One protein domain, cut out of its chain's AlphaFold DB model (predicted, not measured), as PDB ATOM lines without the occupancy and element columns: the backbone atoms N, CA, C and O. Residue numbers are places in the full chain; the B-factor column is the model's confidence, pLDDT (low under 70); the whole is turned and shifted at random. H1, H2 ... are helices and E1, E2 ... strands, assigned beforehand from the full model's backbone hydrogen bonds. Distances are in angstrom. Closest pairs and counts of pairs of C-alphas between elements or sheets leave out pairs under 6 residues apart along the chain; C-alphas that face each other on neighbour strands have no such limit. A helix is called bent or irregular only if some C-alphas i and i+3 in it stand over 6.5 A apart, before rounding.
ATOM      1  N   LYS A   4     290.114 264.711 401.907       83.38
ATOM      2  CA  LYS A   4     289.631 265.054 400.562       83.38
ATOM      3  C   LYS A   4     290.788 265.408 399.625       83.38
ATOM      4  O   LYS A   4     290.799 264.947 398.490       83.38
ATOM      5  N   SER A   5     291.768 266.168 400.119       86.00
ATOM      6  CA  SER A   5     292.979 266.520 399.364       86.00
ATOM      7  C   SER A   5     293.840 265.293 399.061       86.00
ATOM      8  O   SER A   5     294.259 265.118 397.923       86.00
ATOM      9  N   LEU A   6     294.049 264.414 400.052       88.75
ATOM     10  CA  LEU A   6     294.808 263.173 399.858       88.75
ATOM     11  C   LEU A   6     294.188 262.320 398.747       88.75
ATOM     12  O   LEU A   6     294.886 261.837 397.864       88.75
ATOM     13  N   PHE A   7     292.867 262.154 398.770       87.81
ATOM     14  CA  PHE A   7     292.189 261.326 397.783       87.81
ATOM     15  C   PHE A   7     292.129 261.939 396.387       87.81
ATOM     16  O   PHE A   7     292.138 261.193 395.414       87.81
ATOM     17  N   SER A   8     292.085 263.270 396.270       81.81
ATOM     18  CA  SER A   8     292.095 263.933 394.960       81.81
ATOM     19  C   SER A   8     293.410 263.770 394.197       81.81
ATOM     20  O   SER A   8     293.437 263.981 392.989       81.81
ATOM     21  N   GLU A   9     294.485 263.403 394.893       84.31
ATOM     22  CA  GLU A   9     295.803 263.158 394.303       84.31
ATOM     23  C   GLU A   9     295.993 261.688 393.895       84.31
ATOM     24  O   GLU A   9     296.904 261.378 393.131       84.31
ATOM     25  N   LEU A  10     295.124 260.785 394.366       87.19
ATOM     26  CA  LEU A  10     295.228 259.357 394.087       87.19
ATOM     27  C   LEU A  10     294.557 258.988 392.751       87.19
ATOM     28  O   LEU A  10     293.384 259.323 392.531       87.19
ATOM     29  N   PRO A  11     295.253 258.243 391.872       84.62
ATOM     30  CA  PRO A  11     294.674 257.776 390.618       84.62
ATOM     31  C   PRO A  11     293.524 256.795 390.875       84.62
ATOM     32  O   PRO A  11     293.566 256.002 391.817       84.62
ATOM     33  N   LEU A  12     292.498 256.827 390.020       79.25
ATOM     34  CA  LEU A  12     291.375 255.896 390.101       79.25
ATOM     35  C   LEU A  12     291.781 254.500 389.600       79.25
ATOM     36  O   LEU A  12     292.094 254.311 388.425       79.25
ATOM     37  N   LEU A  13     291.706 253.513 390.486       73.69
ATOM     38  CA  LEU A  13     291.970 252.100 390.207       73.69
ATOM     39  C   LEU A  13     290.670 251.332 389.991       73.69
ATOM     40  O   LEU A  13     289.603 251.804 390.356       73.69
ATOM     41  N   MET A  14     290.723 250.106 389.485       67.75
ATOM     42  CA  MET A  14     289.592 249.176 389.629       67.75
ATOM     43  C   MET A  14     289.655 248.512 391.019       67.75
ATOM     44  O   MET A  14     290.752 248.188 391.466       67.75
ATOM     45  N   SER A  15     288.523 248.240 391.692       59.09
ATOM     46  CA  SER A  15     288.470 247.735 393.093       59.09
ATOM     47  C   SER A  15     289.226 246.435 393.403       59.09
ATOM     48  O   SER A  15     289.293 246.021 394.557       59.09
ATOM     49  N   ASN A  16     289.786 245.791 392.380       49.78
ATOM     50  CA  ASN A  16     290.448 244.492 392.440       49.78
ATOM     51  C   ASN A  16     291.910 244.582 391.952       49.78
ATOM     52  O   ASN A  16     292.542 243.551 391.691       49.78
ATOM     53  N   GLN A  17     292.417 245.798 391.736       54.12
ATOM     54  CA  GLN A  17     293.822 246.075 391.449       54.12
ATOM     55  C   GLN A  17     294.552 246.311 392.772       54.12
ATOM     56  O   GLN A  17     294.087 247.076 393.615       54.12
ATOM     57  N   PHE A  18     295.688 245.637 392.959       59.22
ATOM     58  CA  PHE A  18     296.581 245.957 394.066       59.22
ATOM     59  C   PHE A  18     297.302 247.263 393.728       59.22
ATOM     60  O   PHE A  18     297.919 247.320 392.661       59.22
ATOM     61  N   PRO A  19     297.213 248.294 394.581       59.97
ATOM     62  CA  PRO A  19     297.915 249.542 394.333       59.97
ATOM     63  C   PRO A  19     299.427 249.310 394.415       59.97
ATOM     64  O   PRO A  19     299.900 248.578 395.287       59.97
ATOM     65  N   ASN A  20     300.181 249.928 393.512       69.31
ATOM     66  CA  ASN A  20     301.614 250.154 393.705       69.31
ATOM     67  C   ASN A  20     301.855 251.434 394.540       69.31
ATOM     68  O   ASN A  20     300.899 252.115 394.919       69.31
ATOM     69  N   ASP A  21     303.120 251.756 394.824       69.38
ATOM     70  CA  ASP A  21     303.516 252.856 395.722       69.38
ATOM     71  C   ASP A  21     302.950 254.234 395.314       69.38
ATOM     72  O   ASP A  21     302.693 255.070 396.175       69.38
ATOM     73  N   ASP A  22     302.689 254.460 394.021       73.88
ATOM     74  CA  ASP A  22     302.142 255.723 393.496       73.88
ATOM     75  C   ASP A  22     300.597 255.744 393.454       73.88
ATOM     76  O   ASP A  22     299.975 256.747 393.099       73.88
ATOM     77  N   GLN A  23     299.957 254.620 393.778       74.38
ATOM     78  CA  GLN A  23     298.514 254.391 393.649       74.38
ATOM     79  C   GLN A  23     297.798 254.236 394.998       74.38
ATOM     80  O   GLN A  23     296.565 254.154 395.045       74.38
ATOM     81  N   ALA A  24     298.549 254.207 396.096       84.75
ATOM     82  CA  ALA A  24     298.029 254.215 397.455       84.75
ATOM     83  C   ALA A  24     298.864 255.118 398.355       84.75
ATOM     84  O   ALA A  24     300.065 255.268 398.169       84.75
ATOM     85  N   VAL A  25     298.230 255.655 399.396       86.31
ATOM     86  CA  VAL A  25     298.963 256.219 400.532       86.31
ATOM     87  C   VAL A  25     298.925 255.229 401.683       86.31
ATOM     88  O   VAL A  25     297.854 254.928 402.215       86.31
ATOM     89  N   GLU A  26     300.102 254.769 402.085       86.94
ATOM     90  CA  GLU A  26     300.318 253.953 403.274       86.94
ATOM     91  C   GLU A  26     300.950 254.811 404.377       86.94
ATOM     92  O   GLU A  26     301.989 255.444 404.169       86.94
ATOM     93  N   ASN A  27     300.309 254.906 405.545       87.06
ATOM     94  CA  ASN A  27     300.845 255.698 406.656       87.06
ATOM     95  C   ASN A  27     300.225 255.313 408.011       87.06
ATOM     96  O   ASN A  27     299.337 254.466 408.111       87.06
ATOM     97  N   PHE A  28     300.671 255.973 409.080       87.06
ATOM     98  CA  PHE A  28     300.186 255.775 410.441       87.06
ATOM     99  C   PHE A  28     299.499 257.027 410.990       87.06
ATOM    100  O   PHE A  28     300.011 258.142 410.890       87.06
ATOM    101  N   ILE A  29     298.360 256.835 411.660       85.06
ATOM    102  CA  ILE A  29     297.709 257.863 412.486       85.06
ATOM    103  C   ILE A  29     297.438 257.259 413.859       85.06
ATOM    104  O   ILE A  29     296.690 256.295 413.975       85.06
ATOM    105  N   GLN A  30     298.018 257.831 414.918       82.06
ATOM    106  CA  GLN A  30     297.793 257.372 416.301       82.06
ATOM    107  C   GLN A  30     298.058 255.858 416.494       82.06
ATOM    108  O   GLN A  30     297.283 255.160 417.155       82.06
ATOM    109  N   ASP A  31     299.144 255.349 415.901       82.44
ATOM    110  CA  ASP A  31     299.531 253.925 415.861       82.44
ATOM    111  C   ASP A  31     298.527 253.003 415.134       82.44
ATOM    112  O   ASP A  31     298.535 251.785 415.324       82.44
ATOM    113  N   VAL A  32     297.627 253.568 414.328       82.56
ATOM    114  CA  VAL A  32     296.773 252.826 413.397       82.56
ATOM    115  C   VAL A  32     297.401 252.928 412.020       82.56
ATOM    116  O   VAL A  32     297.478 254.017 411.450       82.56
ATOM    117  N   HIS A  33     297.834 251.787 411.501       83.06
ATOM    118  CA  HIS A  33     298.252 251.657 410.118       83.06
ATOM    119  C   HIS A  33     297.029 251.759 409.197       83.06
ATOM    120  O   HIS A  33     296.047 251.027 409.399       83.06
ATOM    121  N   TYR A  34     297.081 252.656 408.212       87.19
ATOM    122  CA  TYR A  34     296.063 252.775 407.179       87.19
ATOM    123  C   TYR A  34     296.655 252.717 405.773       87.19
ATOM    124  O   TYR A  34     297.757 253.205 405.525       87.19
ATOM    125  N   ILE A  35     295.844 252.191 404.858       87.31
ATOM    126  CA  ILE A  35     296.065 252.252 403.415       87.31
ATOM    127  C   ILE A  35     294.871 252.979 402.802       87.31
ATOM    128  O   ILE A  35     293.726 252.555 402.987       87.31
ATOM    129  N   ALA A  36     295.132 254.077 402.101       89.62
ATOM    130  CA  ALA A  36     294.138 254.878 401.399       89.62
ATOM    131  C   ALA A  36     294.292 254.707 399.882       89.62
ATOM    132  O   ALA A  36     295.391 254.841 399.351       89.62
ATOM    133  N   THR A  37     293.189 254.422 399.193       88.06
ATOM    134  CA  THR A  37     293.132 254.207 397.737       88.06
ATOM    135  C   THR A  37     291.918 254.904 397.127       88.06
ATOM    136  O   THR A  37     290.921 255.155 397.811       88.06
ATOM    137  N   HIS A  38     291.979 255.196 395.829       88.69
ATOM    138  CA  HIS A  38     290.840 255.645 395.030       88.69
ATOM    139  C   HIS A  38     290.491 254.532 394.040       88.69
ATOM    140  O   HIS A  38     291.312 254.147 393.215       88.69
ATOM    141  N   VAL A  39     289.299 253.950 394.162       81.62
ATOM    142  CA  VAL A  39     288.911 252.730 393.445       81.62
ATOM    143  C   VAL A  39     287.540 252.872 392.795       81.62
ATOM    144  O   VAL A  39     286.642 253.513 393.318       81.62
ATOM    145  N   TYR A  40     287.339 252.238 391.653       75.06
ATOM    146  CA  TYR A  40     286.064 252.105 390.982       75.06
ATOM    147  C   TYR A  40     285.448 250.786 391.414       75.06
ATOM    148  O   TYR A  40     285.983 249.707 391.137       75.06
ATOM    149  N   MET A  41     284.307 250.873 392.085       73.44
ATOM    150  CA  MET A  41     283.499 249.715 392.429       73.44
ATOM    151  C   MET A  41     282.284 249.668 391.502       73.44
ATOM    152  O   MET A  41     281.492 250.605 391.520       73.44
ATOM    153  N   PRO A  42     282.031 248.571 390.769       62.91
ATOM    154  CA  PRO A  42     280.911 248.492 389.822       62.91
ATOM    155  C   PRO A  42     279.530 248.869 390.392       62.91
ATOM    156  O   PRO A  42     278.674 249.360 389.664       62.91
ATOM    157  N   LYS A  43     279.303 248.661 391.696       65.88
ATOM    158  CA  LYS A  43     278.061 249.050 392.388       65.88
ATOM    159  C   LYS A  43     278.014 250.498 392.872       65.88
ATOM    160  O   LYS A  43     276.919 251.011 393.074       65.88
ATOM    161  N   LEU A  44     279.164 251.106 393.153       71.25
ATOM    162  CA  LEU A  44     279.250 252.430 393.783       71.25
ATOM    163  C   LEU A  44     279.799 253.506 392.842       71.25
ATOM    164  O   LEU A  44     279.709 254.685 393.165       71.25
ATOM    165  N   GLY A  45     280.346 253.109 391.693       73.00
ATOM    166  CA  GLY A  45     281.188 253.966 390.873       73.00
ATOM    167  C   GLY A  45     282.539 254.236 391.548       73.00
ATOM    168  O   GLY A  45     282.989 253.433 392.373       73.00
ATOM    169  N   PRO A  46     283.195 255.352 391.201       82.62
ATOM    170  CA  PRO A  46     284.388 255.829 391.888       82.62
ATOM    171  C   PRO A  46     284.135 256.035 393.385       82.62
ATOM    172  O   PRO A  46     283.176 256.692 393.799       82.62
ATOM    173  N   CYS A  47     285.012 255.500 394.220       89.00
ATOM    174  CA  CYS A  47     284.961 255.628 395.662       89.00
ATOM    175  C   CYS A  47     286.363 255.667 396.273       89.00
ATOM    176  O   CYS A  47     287.330 255.121 395.754       89.00
ATOM    177  N   TYR A  48     286.473 256.333 397.409       90.00
ATOM    178  CA  TYR A  48     287.666 256.311 398.238       90.00
ATOM    179  C   TYR A  48     287.576 255.127 399.182       90.00
ATOM    180  O   TYR A  48     286.540 254.949 399.822       90.00
ATOM    181  N   CYS A  49     288.635 254.333 399.283       88.44
ATOM    182  CA  CYS A  49     288.719 253.207 400.199       88.44
ATOM    183  C   CYS A  49     289.832 253.449 401.223       88.44
ATOM    184  O   CYS A  49     290.966 253.760 400.859       88.44
ATOM    185  N   VAL A  50     289.508 253.285 402.507       88.31
ATOM    186  CA  VAL A  50     290.476 253.269 403.609       88.31
ATOM    187  C   VAL A  50     290.433 251.914 404.289       88.31
ATOM    188  O   VAL A  50     289.398 251.527 404.834       88.31
ATOM    189  N   SER A  51     291.573 251.239 404.320       85.69
ATOM    190  CA  SER A  51     291.761 249.961 405.006       85.69
ATOM    191  C   SER A  51     292.560 250.185 406.282       85.69
ATOM    192  O   SER A  51     293.631 250.784 406.226       85.69
ATOM    193  N   LEU A  52     292.064 249.713 407.431       82.44
ATOM    194  CA  LEU A  52     292.761 249.841 408.720       82.44
ATOM    195  C   LEU A  52     293.244 248.469 409.214       82.44
ATOM    196  O   LEU A  52     292.450 247.669 409.726       82.44
ATOM    197  N   ALA A  53     294.542 248.194 409.077       66.50
ATOM    198  CA  ALA A  53     295.132 246.896 409.418       66.50
ATOM    199  C   ALA A  53     295.386 246.751 410.932       66.50
ATOM    200  O   ALA A  53     294.967 245.763 411.542       66.50
ATOM    201  N   ASP A  54     295.954 247.784 411.562       69.19
ATOM    202  CA  ASP A  54     296.485 247.709 412.928       69.19
ATOM    203  C   ASP A  54     295.773 248.632 413.930       69.19
ATOM    204  O   ASP A  54     294.895 249.431 413.598       69.19
ATOM    205  N   GLY A  55     296.135 248.498 415.206       61.53
ATOM    206  CA  GLY A  55     295.615 249.314 416.298       61.53
ATOM    207  C   GLY A  55     294.358 248.748 416.967       61.53
ATOM    208  O   GLY A  55     293.569 247.984 416.405       61.53
ATOM    209  N   ASN A  56     294.165 249.111 418.237       79.31
ATOM    210  CA  ASN A  56     293.013 248.637 418.999       79.31
ATOM    211  C   ASN A  56     291.694 249.234 418.468       79.31
ATOM    212  O   ASN A  56     291.658 250.288 417.829       79.31
ATOM    213  N   HIS A  57     290.572 248.579 418.782       79.38
ATOM    214  CA  HIS A  57     289.254 248.969 418.274       79.38
ATOM    215  C   HIS A  57     288.886 250.434 418.586       79.38
ATOM    216  O   HIS A  57     288.231 251.089 417.769       79.38
ATOM    217  N   LYS A  58     289.287 250.959 419.750       84.50
ATOM    218  CA  LYS A  58     288.988 252.340 420.152       84.50
ATOM    219  C   LYS A  58     289.709 253.341 419.248       84.50
ATOM    220  O   LYS A  58     289.069 254.266 418.764       84.50
ATOM    221  N   ARG A  59     290.996 253.118 418.974       83.25
ATOM    222  CA  ARG A  59     291.809 253.984 418.108       83.25
ATOM    223  C   ARG A  59     291.360 253.929 416.655       83.25
ATOM    224  O   ARG A  59     291.152 254.974 416.055       83.25
ATOM    225  N   ARG A  60     291.069 252.734 416.123       84.00
ATOM    226  CA  ARG A  60     290.487 252.612 414.773       84.00
ATOM    227  C   ARG A  60     289.182 253.398 414.644       84.00
ATOM    228  O   ARG A  60     289.004 254.118 413.674       84.00
ATOM    229  N   ARG A  61     288.300 253.342 415.653       86.00
ATOM    230  CA  ARG A  61     287.077 254.167 415.680       86.00
ATOM    231  C   ARG A  61     287.370 255.667 415.664       86.00
ATOM    232  O   ARG A  61     286.635 256.396 415.018       86.00
ATOM    233  N   GLN A  62     288.405 256.116 416.369       87.94
ATOM    234  CA  GLN A  62     288.799 257.527 416.375       87.94
ATOM    235  C   GLN A  62     289.305 257.969 414.999       87.94
ATOM    236  O   GLN A  62     288.858 258.999 414.514       87.94
ATOM    237  N   VAL A  63     290.144 257.166 414.338       88.56
ATOM    238  CA  VAL A  63     290.605 257.446 412.964       88.56
ATOM    239  C   VAL A  63     289.437 257.467 411.978       88.56
ATOM    240  O   VAL A  63     289.328 258.372 411.164       88.56
ATOM    241  N   VAL A  64     288.502 256.522 412.080       88.44
ATOM    242  CA  VAL A  64     287.291 256.540 411.241       88.44
ATOM    243  C   VAL A  64     286.467 257.800 411.490       88.44
ATOM    244  O   VAL A  64     285.942 258.379 410.547       88.44
ATOM    245  N   GLN A  65     286.368 258.248 412.742       90.25
ATOM    246  CA  GLN A  65     285.620 259.452 413.081       90.25
ATOM    247  C   GLN A  65     286.240 260.710 412.459       90.25
ATOM    248  O   GLN A  65     285.492 261.541 411.954       90.25
ATOM    249  N   THR A  66     287.573 260.822 412.414       90.06
ATOM    250  CA  THR A  66     288.229 261.960 411.747       90.06
ATOM    251  C   THR A  66     288.020 261.936 410.234       90.06
ATOM    252  O   THR A  66     287.809 262.983 409.632       90.06
ATOM    253  N   ILE A  67     287.997 260.753 409.608       89.62
ATOM    254  CA  ILE A  67     287.645 260.632 408.184       89.62
ATOM    255  C   ILE A  67     286.179 261.029 407.956       89.62
ATOM    256  O   ILE A  67     285.864 261.688 406.969       89.62
ATOM    257  N   ILE A  68     285.277 260.665 408.878       90.81
ATOM    258  CA  ILE A  68     283.851 261.013 408.793       90.81
ATOM    259  C   ILE A  68     283.617 262.520 408.885       90.81
ATOM    260  O   ILE A  68     282.714 263.040 408.230       90.81
ATOM    261  N   GLU A  69     284.399 263.217 409.701       90.38
ATOM    262  CA  GLU A  69     284.326 264.673 409.823       90.38
ATOM    263  C   GLU A  69     284.706 265.373 408.509       90.38
ATOM    264  O   GLU A  69     284.048 266.343 408.135       90.38
ATOM    265  N   ASP A  70     285.681 264.832 407.771       89.75
ATOM    266  CA  ASP A  70     286.150 265.391 406.495       89.75
ATOM    267  C   ASP A  70     285.291 264.977 405.285       89.75
ATOM    268  O   ASP A  70     284.995 265.799 404.415       89.75
ATOM    269  N   LEU A  71     284.917 263.697 405.191       87.12
ATOM    270  CA  LEU A  71     284.289 263.099 403.999       87.12
ATOM    271  C   LEU A  71     282.803 262.763 404.185       87.12
ATOM    272  O   LEU A  71     282.145 262.296 403.254       87.12
ATOM    273  N   GLY A  72     282.256 262.969 405.381       88.62
ATOM    274  CA  GLY A  72     280.914 262.521 405.733       88.62
ATOM    275  C   GLY A  72     280.857 261.025 406.052       88.62
ATOM    276  O   GLY A  72     281.855 260.365 406.326       88.62
ATOM    277  N   LYS A  73     279.653 260.448 406.074       87.81
ATOM    278  CA  LYS A  73     279.484 259.040 406.471       87.81
ATOM    279  C   LYS A  73     279.968 258.092 405.365       87.81
ATOM    280  O   LYS A  73     279.605 258.316 404.211       87.81
ATOM    281  N   PRO A  74     280.697 257.009 405.701       87.06
ATOM    282  CA  PRO A  74     281.062 256.004 404.719       87.06
ATOM    283  C   PRO A  74     279.818 255.312 404.166       87.06
ATOM    284  O   PRO A  74     278.819 255.098 404.863       87.06
ATOM    285  N   VAL A  75     279.918 254.912 402.909       83.50
ATOM    286  CA  VAL A  75     278.975 254.029 402.247       83.50
ATOM    287  C   VAL A  75     279.120 252.634 402.838       83.50
ATOM    288  O   VAL A  75     280.202 252.050 402.897       83.50
ATOM    289  N   MET A  76     277.994 252.075 403.258       72.56
ATOM    290  CA  MET A  76     277.911 250.676 403.650       72.56
ATOM    291  C   MET A  76     277.882 249.818 402.386       72.56
ATOM    292  O   MET A  76     276.867 249.766 401.695       72.56
ATOM    293  N   VAL A  77     278.997 249.159 402.076       62.47
ATOM    294  CA  VAL A  77     279.138 248.375 400.835       62.47
ATOM    295  C   VAL A  77     278.631 246.938 400.985       62.47
ATOM    296  O   VAL A  77     278.340 246.275 399.993       62.47
ATOM    297  N   SER A  78     278.502 246.463 402.226       60.69
ATOM    298  CA  SER A  78     278.033 245.119 402.566       60.69
ATOM    299  C   SER A  78     277.467 245.086 403.993       60.69
ATOM    300  O   SER A  78     277.887 245.863 404.857       60.69
ATOM    301  N   LYS A  79     276.515 244.182 404.260       50.31
ATOM    302  CA  LYS A  79     276.004 243.891 405.621       50.31
ATOM    303  C   LYS A  79     277.000 243.079 406.449       50.31
ATOM    304  O   LYS A  79     276.919 243.054 407.677       50.31
ATOM    305  N   ILE A  80     277.923 242.400 405.776       44.75
ATOM    306  CA  ILE A  80     279.049 241.702 406.383       44.75
ATOM    307  C   ILE A  80     280.163 242.735 406.502       44.75
ATOM    308  O   ILE A  80     280.634 243.281 405.503       44.75
ATOM    309  N   ASN A  81     280.543 243.046 407.735       43.72
ATOM    310  CA  ASN A  81     281.577 244.026 408.024       43.72
ATOM    311  C   ASN A  81     282.935 243.428 407.632       43.72
ATOM    312  O   ASN A  81     283.568 242.730 408.426       43.72
ATOM    313  N   ILE A  82     283.335 243.596 406.374       52.03
ATOM    314  CA  ILE A  82     284.564 242.995 405.870       52.03
ATOM    315  C   ILE A  82     285.730 243.899 406.264       52.03
ATOM    316  O   ILE A  82     285.926 244.995 405.750       52.03
ATOM    317  N   ALA A  83     286.460 243.407 407.267       58.19
ATOM    318  CA  ALA A  83     287.851 243.712 407.575       58.19
ATOM    319  C   ALA A  83     288.249 245.198 407.643       58.19
ATOM    320  O   ALA A  83     289.229 245.572 407.029       58.19
ATOM    321  N   ASN A  84     287.566 246.061 408.403       71.00
ATOM    322  CA  ASN A  84     288.005 247.459 408.607       71.00
ATOM    323  C   ASN A  84     288.262 248.259 407.303       71.00
ATOM    324  O   ASN A  84     289.101 249.162 407.306       71.00
ATOM    325  N   HIS A  85     287.580 247.912 406.209       78.19
ATOM    326  CA  HIS A  85     287.595 248.689 404.973       78.19
ATOM    327  C   HIS A  85     286.395 249.633 404.986       78.19
ATOM    328  O   HIS A  85     285.254 249.207 405.189       78.19
ATOM    329  N   TYR A  86     286.650 250.913 404.772       84.75
ATOM    330  CA  TYR A  86     285.645 251.964 404.765       84.75
ATOM    331  C   TYR A  86     285.652 252.645 403.407       84.75
ATOM    332  O   TYR A  86     286.720 252.914 402.864       84.75
ATOM    333  N   TYR A  87     284.466 252.916 402.870       86.75
ATOM    334  CA  TYR A  87     284.310 253.430 401.517       86.75
ATOM    335  C   TYR A  87     283.530 254.737 401.528       86.75
ATOM    336  O   TYR A  87     282.532 254.834 402.231       86.75
ATOM    337  N   TRP A  88     283.927 255.718 400.726       91.06
ATOM    338  CA  TRP A  88     283.196 256.974 400.525       91.06
ATOM    339  C   TRP A  88     282.989 257.208 399.038       91.06
ATOM    340  O   TRP A  88     283.879 256.916 398.251       91.06
ATOM    341  N   THR A  89     281.834 257.735 398.631       88.50
ATOM    342  CA  THR A  89     281.614 258.104 397.225       88.50
ATOM    343  C   THR A  89     282.625 259.162 396.799       88.50
ATOM    344  O   THR A  89     282.771 260.177 397.484       88.50
ATOM    345  N   SER A  90     283.292 258.943 395.670       86.94
ATOM    346  CA  SER A  90     284.130 259.958 395.037       86.94
ATOM    347  C   SER A  90     283.261 260.875 394.174       86.94
ATOM    348  O   SER A  90     282.224 260.467 393.652       86.94
TER     349      SER A  90
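What this domain is: This is residues 4 to 90 of the 179 residues of an uncharacterized protein of Berkelbacteria bacterium GW2011_GWE1_39_12 (UniProt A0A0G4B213). A strongly twisted sheet is built on the long bent strand E3, with E2 and the short E1 along one side of it, E4 on the other side and E5 beyond E4; helix H2 packs slantwise over the sheet, and the short helix H1 is over E3 near the bend. The printed part has 87 residues, with two named helices and five named strands in the order H1, E1, E2, E3, E4, H2, E5. The sheet is branched and mixed: E1 is parallel to E3, and the other neighbour pairs are antiparallel. The class is mixed, helices and strands, and the whole is compact, with a radius of gyration of the C-alphas of 12.2 A and spans of 31 by 30 by 22 A.

Where its parts are: H1, residues 4 to 8, begins at C-alpha 4 at (289.631, 265.054, 400.562). E1 is residues 12 to 14. E2, residues 24 to 29, is 15.5 A long. E3, residues 32 to 41, is 25.0 A long, starts at C-alpha 32 at (296.773, 252.826, 413.397) and bends by 63 degrees at residue 38. E4, residues 45 to 52, is 21.7 A long. H2, residues 57 to 71, is 20.7 A long. E5, residues 85 to 89, is 13.6 A long and ends at C-alpha 89 at (281.614, 258.104, 397.225).

How they stand to each other: H1 is on the sheet over E3, at a height of 8.9 A; the closest C-alphas of the two are those of Phe 7 and His 38, 6.5 A apart. E1 is parallel to E3 beside residues 38 to 40, with N 40 and O 13 within hydrogen-bond range at 2.6 A. E2 and E3 form a hairpin, with N 27 and O 34 at 3.1 A. E3 and E4 form another, with N 37 and O 49 at 2.9 A. E2, E3 and E4 are a meander, each strand the antiparallel neighbour of the one before. H2 is on the sheet at a height of 8.3 A, over E3 and only just over E4, on which 3 of its 15 C-alphas fall. It runs slantwise to the strands, at 45 degrees to E3 on the local plane, and its closest C-alpha to E3 is that of Arg 60, 6.4 A from that of Val 32. H1 and H2 are close but not clearly touching, with the C-alphas of Lys 4 and Leu 71 6.6 A apart. E5 is antiparallel to E4, with N 50 and O 86 at 2.8 A, and is apart from E1 and E2. In H1 and H2 every O i to N i+4 pair is within hydrogen-bond range.

The domain as a whole: The C-alphas farthest apart, those of Gln 30 and Pro 42, are 32.6 A apart. The printed part has no cut. The link from H2 to E5, residues 72 to 84, is long. The mean pLDDT of the printed part is 78.6; it is under 70 at residues 14 to 21, 42 to 43, 53 to 55 and 77 to 83.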